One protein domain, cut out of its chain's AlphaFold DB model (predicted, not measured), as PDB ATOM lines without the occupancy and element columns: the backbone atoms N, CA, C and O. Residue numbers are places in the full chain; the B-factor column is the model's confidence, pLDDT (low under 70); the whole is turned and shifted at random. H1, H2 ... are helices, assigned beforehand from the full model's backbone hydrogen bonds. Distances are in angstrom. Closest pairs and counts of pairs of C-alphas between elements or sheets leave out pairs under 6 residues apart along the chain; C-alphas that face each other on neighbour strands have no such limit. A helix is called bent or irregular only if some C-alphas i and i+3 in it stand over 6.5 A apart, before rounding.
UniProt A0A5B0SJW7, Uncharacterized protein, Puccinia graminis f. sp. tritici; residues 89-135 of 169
ATOM      1  N   PRO A  89      59.156 -29.717 296.696       87.19
ATOM      2  CA  PRO A  89      58.699 -28.971 295.525       87.19
ATOM      3  C   PRO A  89      57.170 -28.851 295.474       87.19
ATOM      4  O   PRO A  89      56.641 -27.906 294.889       87.19
ATOM      5  N   GLN A  90      56.425 -29.773 296.090       88.06
ATOM      6  CA  GLN A  90      54.975 -29.664 296.215       88.06
ATOM      7  C   GLN A  90      54.538 -28.485 297.104       88.06
ATOM      8  O   GLN A  90      53.541 -27.827 296.798       88.06
ATOM      9  N   VAL A  91      55.278 -28.195 298.175       88.25
ATOM     10  CA  VAL A  91      55.020 -27.073 299.089       88.25
ATOM     11  C   VAL A  91      55.319 -25.742 298.401       88.25
ATOM     12  O   VAL A  91      54.488 -24.836 298.473       88.25
ATOM     13  N   ASP A  92      56.421 -25.647 297.657       89.38
ATOM     14  CA  ASP A  92      56.764 -24.439 296.889       89.38
ATOM     15  C   ASP A  92      55.723 -24.141 295.804       89.38
ATOM     16  O   ASP A  92      55.263 -23.006 295.654       89.38
ATOM     17  N   ASN A  93      55.281 -25.178 295.087       91.44
ATOM     18  CA  ASN A  93      54.223 -25.050 294.085       91.44
ATOM     19  C   ASN A  93      52.891 -24.601 294.707       91.44
ATOM     20  O   ASN A  93      52.189 -23.763 294.132       91.44
ATOM     21  N   LEU A  94      52.537 -25.129 295.884       92.25
ATOM     22  CA  LEU A  94      51.346 -24.693 296.608       92.25
ATOM     23  C   LEU A  94      51.473 -23.229 297.041       92.25
ATOM     24  O   LEU A  94      50.530 -22.462 296.855       92.25
ATOM     25  N   LEU A  95      52.625 -22.823 297.575       92.19
ATOM     26  CA  LEU A  95      52.860 -21.448 298.004       92.19
ATOM     27  C   LEU A  95      52.746 -20.468 296.828       92.19
ATOM     28  O   LEU A  95      52.031 -19.469 296.934       92.19
ATOM     29  N   ALA A  96      53.355 -20.793 295.686       92.62
ATOM     30  CA  ALA A  96      53.241 -20.002 294.461       92.62
ATOM     31  C   ALA A  96      51.780 -19.880 293.984       92.62
ATOM     32  O   ALA A  96      51.318 -18.793 293.621       92.62
ATOM     33  N   TYR A  97      51.009 -20.970 294.048       93.44
ATOM     34  CA  TYR A  97      49.582 -20.946 293.723       93.44
ATOM     35  C   TYR A  97      48.784 -20.036 294.671       93.44
ATOM     36  O   TYR A  97      48.000 -19.206 294.210       93.44
ATOM     37  N   LEU A  98      49.010 -20.131 295.986       92.81
ATOM     38  CA  LEU A  98      48.334 -19.287 296.982       92.81
ATOM     39  C   LEU A  98      48.681 -17.796 296.826       92.81
ATOM     40  O   LEU A  98      47.872 -16.929 297.161       92.81
ATOM     41  N   GLN A  99      49.865 -17.487 296.297       91.94
ATOM     42  CA  GLN A  99      50.297 -16.119 296.004       91.94
ATOM     43  C   GLN A  99      49.718 -15.560 294.695       91.94
ATOM     44  O   GLN A  99      49.748 -14.343 294.491       91.94
ATOM     45  N   THR A 100      49.158 -16.411 293.831       95.31
ATOM     46  CA  THR A 100      48.609 -16.007 292.532       95.31
ATOM     47  C   THR A 100      47.355 -15.138 292.702       95.31
ATOM     48  O   THR A 100      46.492 -15.404 293.542       95.31
ATOM     49  N   GLU A 101      47.204 -14.111 291.861       95.38
ATOM     50  CA  GLU A 101      46.060 -13.182 291.904       95.38
ATOM     51  C   GLU A 101      44.703 -13.872 291.703       95.38
ATOM     52  O   GLU A 101      43.696 -13.475 292.291       95.38
ATOM     53  N   ASP A 102      44.667 -14.946 290.917       93.88
ATOM     54  CA  ASP A 102      43.452 -15.732 290.700       93.88
ATOM     55  C   ASP A 102      42.955 -16.407 291.978       93.88
ATOM     56  O   ASP A 102      41.753 -16.380 292.263       93.88
ATOM     57  N   TYR A 103      43.872 -16.955 292.782       94.94
ATOM     58  CA  TYR A 103      43.532 -17.549 294.069       94.94
ATOM     59  C   TYR A 103      42.991 -16.490 295.033       94.94
ATOM     60  O   TYR A 103      41.922 -16.681 295.621       94.94
ATOM     61  N   LYS A 104      43.664 -15.335 295.135       95.44
ATOM     62  CA  LYS A 104      43.211 -14.213 295.976       95.44
ATOM     63  C   LYS A 104      41.812 -13.743 295.582       95.44
ATOM     64  O   LYS A 104      40.945 -13.582 296.442       95.44
ATOM     65  N   ARG A 105      41.552 -13.586 294.280       95.56
ATOM     66  CA  ARG A 105      40.234 -13.185 293.763       95.56
ATOM     67  C   ARG A 105      39.157 -14.212 294.092       95.56
ATOM     68  O   ARG A 105      38.068 -13.831 294.519       95.56
ATOM     69  N   LYS A 106      39.454 -15.503 293.915       95.31
ATOM     70  CA  LYS A 106      38.532 -16.590 294.266       95.31
ATOM     71  C   LYS A 106      38.203 -16.568 295.757       95.31
ATOM     72  O   LYS A 106      37.026 -16.613 296.100       95.31
ATOM     73  N   LYS A 107      39.216 -16.422 296.614       96.25
ATOM     74  CA  LYS A 107      39.047 -16.326 298.067       96.25
ATOM     75  C   LYS A 107      38.112 -15.174 298.450       96.25
ATOM     76  O   LYS A 107      37.182 -15.387 299.214       96.25
ATOM     77  N   LEU A 108      38.292 -13.989 297.861       95.94
ATOM     78  CA  LEU A 108      37.421 -12.833 298.117       95.94
ATOM     79  C   LEU A 108      35.967 -13.063 297.681       95.94
ATOM     80  O   LEU A 108      35.038 -12.605 298.344       95.94
ATOM     81  N   LEU A 109      35.749 -13.735 296.547       96.00
ATOM     82  CA  LEU A 109      34.399 -14.075 296.089       96.00
ATOM     83  C   LEU A 109      33.734 -15.094 297.012       96.00
ATOM     84  O   LEU A 109      32.554 -14.958 297.325       96.00
ATOM     85  N   GLU A 110      34.497 -16.090 297.445       95.75
ATOM     86  CA  GLU A 110      34.045 -17.108 298.383       95.75
ATOM     87  C   GLU A 110      33.704 -16.495 299.743       95.75
ATOM     88  O   GLU A 110      32.630 -16.758 300.267       95.75
ATOM     89  N   GLU A 111      34.533 -15.599 300.271       95.69
ATOM     90  CA  GLU A 111      34.266 -14.888 301.524       95.69
ATOM     91  C   GLU A 111      33.009 -14.010 301.435       95.69
ATOM     92  O   GLU A 111      32.143 -14.067 302.306       95.69
ATOM     93  N   LYS A 112      32.834 -13.261 300.338       95.06
ATOM     94  CA  LYS A 112      31.592 -12.508 300.083       95.06
ATOM     95  C   LYS A 112      30.370 -13.417 300.000       95.06
ATOM     96  O   LYS A 112      29.288 -13.032 300.436       95.06
ATOM     97  N   HIS A 113      30.529 -14.596 299.405       96.12
ATOM     98  CA  HIS A 113      29.456 -15.572 299.321       96.12
ATOM     99  C   HIS A 113      29.113 -16.130 300.702       96.12
ATOM    100  O   HIS A 113      27.941 -16.107 301.071       96.12
ATOM    101  N   TRP A 114      30.119 -16.545 301.476       94.62
ATOM    102  CA  TRP A 114      29.949 -17.022 302.844       94.62
ATOM    103  C   TRP A 114      29.270 -15.979 303.718       94.62
ATOM    104  O   TRP A 114      28.242 -16.298 304.297       94.62
ATOM    105  N   ASN A 115      29.725 -14.726 303.713       94.50
ATOM    106  CA  ASN A 115      29.083 -13.644 304.470       94.50
ATOM    107  C   ASN A 115      27.601 -13.447 304.112       94.50
ATOM    108  O   ASN A 115      26.818 -13.025 304.952       94.50
ATOM    109  N   LYS A 116      27.193 -13.761 302.877       94.25
ATOM    110  CA  LYS A 116      25.787 -13.674 302.464       94.25
ATOM    111  C   LYS A 116      24.943 -14.851 302.961       94.25
ATOM    112  O   LYS A 116      23.759 -14.666 303.205       94.25
ATOM    113  N   VAL A 117      25.508 -16.058 303.012       95.38
ATOM    114  CA  VAL A 117      24.745 -17.294 303.287       95.38
ATOM    115  C   VAL A 117      24.923 -17.819 304.708       95.38
ATOM    116  O   VAL A 117      24.190 -18.719 305.113       95.38
ATOM    117  N   PHE A 118      25.907 -17.305 305.447       94.56
ATOM    118  CA  PHE A 118      26.305 -17.840 306.743       94.56
ATOM    119  C   PHE A 118      25.165 -17.780 307.754       94.56
ATOM    120  O   PHE A 118      24.858 -18.813 308.337       94.56
ATOM    121  N   ASP A 119      24.497 -16.637 307.906       93.00
ATOM    122  CA  ASP A 119      23.436 -16.462 308.907       93.00
ATOM    123  C   ASP A 119      22.254 -17.420 308.673       93.00
ATOM    124  O   ASP A 119      21.799 -18.115 309.589       93.00
ATOM    125  N   ASP A 120      21.800 -17.536 307.423       91.12
ATOM    126  CA  ASP A 120      20.706 -18.436 307.037       91.12
ATOM    127  C   ASP A 120      21.086 -19.910 307.246       91.12
ATOM    128  O   ASP A 120      20.311 -20.707 307.784       91.12
ATOM    129  N   MET A 121      22.306 -20.288 306.853       93.69
ATOM    130  CA  MET A 121      22.818 -21.646 307.032       93.69
ATOM    131  C   MET A 121      22.997 -21.982 308.517       93.69
ATOM    132  O   MET A 121      22.564 -23.045 308.973       93.69
ATOM    133  N   PHE A 122      23.595 -21.066 309.280       93.50
ATOM    134  CA  PHE A 122      23.915 -21.247 310.690       93.50
ATOM    135  C   PHE A 122      22.654 -21.313 311.547       93.50
ATOM    136  O   PHE A 122      22.561 -22.178 312.415       93.50
ATOM    137  N   SER A 123      21.651 -20.477 311.275       90.50
ATOM    138  CA  SER A 123      20.370 -20.528 311.990       90.50
ATOM    139  C   SER A 123      19.669 -21.880 311.816       90.50
ATOM    140  O   SER A 123      19.229 -22.478 312.803       90.50
ATOM    141  N   CYS A 124      19.633 -22.419 310.592       88.31
ATOM    142  CA  CYS A 124      19.084 -23.748 310.319       88.31
ATOM    143  C   CYS A 124      19.880 -24.845 311.038       88.31
ATOM    144  O   CYS A 124      19.298 -25.722 311.684       88.31
ATOM    145  N   PHE A 125      21.212 -24.786 310.948       89.88
ATOM    146  CA  PHE A 125      22.102 -25.728 311.624       89.88
ATOM    147  C   PHE A 125      21.892 -25.714 313.140       89.88
ATOM    148  O   PHE A 125      21.704 -26.772 313.738       89.88
ATOM    149  N   TYR A 126      21.875 -24.530 313.751       92.00
ATOM    150  CA  TYR A 126      21.741 -24.358 315.193       92.00
ATOM    151  C   TYR A 126      20.427 -24.949 315.711       92.00
ATOM    152  O   TYR A 126      20.423 -25.703 316.684       92.00
ATOM    153  N   GLN A 127      19.316 -24.690 315.015       88.00
ATOM    154  CA  GLN A 127      18.015 -25.262 315.368       88.00
ATOM    155  C   GLN A 127      18.016 -26.793 315.287       88.00
ATOM    156  O   GLN A 127      17.488 -27.460 316.180       88.00
ATOM    157  N   CYS A 128      18.617 -27.359 314.238       85.06
ATOM    158  CA  CYS A 128      18.723 -28.810 314.090       85.06
ATOM    159  C   CYS A 128      19.597 -29.411 315.194       85.06
ATOM    160  O   CYS A 128      19.168 -30.349 315.861       85.06
ATOM    161  N   ALA A 129      20.774 -28.830 315.433       88.19
ATOM    162  CA  ALA A 129      21.714 -29.282 316.449       88.19
ATOM    163  C   ALA A 129      21.091 -29.259 317.850       88.19
ATOM    164  O   ALA A 129      21.236 -30.229 318.591       88.19
ATOM    165  N   ALA A 130      20.347 -28.203 318.192       86.56
ATOM    166  CA  ALA A 130      19.632 -28.110 319.461       86.56
ATOM    167  C   ALA A 130      18.581 -29.224 319.608       86.56
ATOM    168  O   ALA A 130      18.548 -29.900 320.637       86.56
ATOM    169  N   ARG A 131      17.774 -29.479 318.569       82.12
ATOM    170  CA  ARG A 131      16.747 -30.542 318.575       82.12
ATOM    171  C   ARG A 131      17.346 -31.943 318.681       82.12
ATOM    172  O   ARG A 131      16.802 -32.785 319.388       82.12
ATOM    173  N   THR A 132      18.474 -32.187 318.018       81.94
ATOM    174  CA  THR A 132      19.159 -33.489 318.023       81.94
ATOM    175  C   THR A 132      20.219 -33.615 319.119       81.94
ATOM    176  O   THR A 132      20.941 -34.606 319.163       81.94
ATOM    177  N   SER A 133      20.361 -32.621 319.998       79.94
ATOM    178  CA  SER A 133      21.375 -32.636 321.062       79.94
ATOM    179  C   SER A 133      21.085 -33.681 322.143       79.94
ATOM    180  O   SER A 133      21.999 -34.107 322.850       79.94
ATOM    181  N   ASN A 134      19.835 -34.143 322.248       76.81
ATOM    182  CA  ASN A 134      19.392 -35.032 323.313       76.81
ATOM    183  C   ASN A 134      19.403 -36.516 322.915       76.81
ATOM    184  O   ASN A 134      18.373 -37.188 322.894       76.81
ATOM    185  N   TRP A 135      20.598 -37.048 322.661       68.81
ATOM    186  CA  TRP A 135      20.823 -38.467 322.346       68.81
ATOM    187  C   TRP A 135      20.359 -39.439 323.452       68.81
ATOM    188  O   TRP A 135      20.334 -40.645 323.227       68.81
TER     189      TRP A 135
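This is residues 89 to 135 of the 169 residues of an uncharacterized protein of Puccinia graminis f. sp. tritici (UniProt A0A5B0SJW7). A long helix, H2, bent near its middle, and a shorter helix, H1, set at a corner to its first end make a wide, flat, open U: arm H2a is the base, and H1 and arm H2b are the two sides, with the space between them empty. The printed part has 47 residues with two named helices, H1 then H2 along the chain, and no named strand; the class is all helix. The whole is extended, with a radius of gyration of the C-alphas of 17.6 A, and spans 48 by 25 by 6 A.

Look first at H2, residues 101 to 131, assigned as one helix by its hydrogen bonds but bent: C-alphas 116 and 119 are 7.4 A apart. Its arms H2a, residues 101 to 116, and H2b, residues 119 to 131, stand at a steep tilt of 57 degrees. From H2a go back to H1, residues 89 to 99, across a tight link of one residue, Thr 100. H1 and H2a are close but not clearly touching; their closest C-alphas, those of Tyr 97 and Tyr 103, are 6.9 A apart. They run the same way at a steep tilt of 62 degrees. H1 and H2b are apart. In H1, H2a and H2b, every O i to N i+4 pair is within hydrogen-bond range.

Find C-alpha 101 at (46.060, -13.182, 291.904); from there H2a runs 22.9 A to C-alpha 116 at (25.787, -13.674, 302.464). H2b then runs 18.3 A from C-alpha 119 to C-alpha 131 at (16.747, -30.542, 318.575). H1 begins at C-alpha 89, at (58.699, -28.971, 295.525), and measures 15.4 A to C-alpha 99.

The two C-alphas farthest apart, those of Pro 89 and Asn 134, are 48.5 A apart. The printed part has no cut and no long link. The mean pLDDT of the printed part is 91.0; look at residue 135 for the one value under 70.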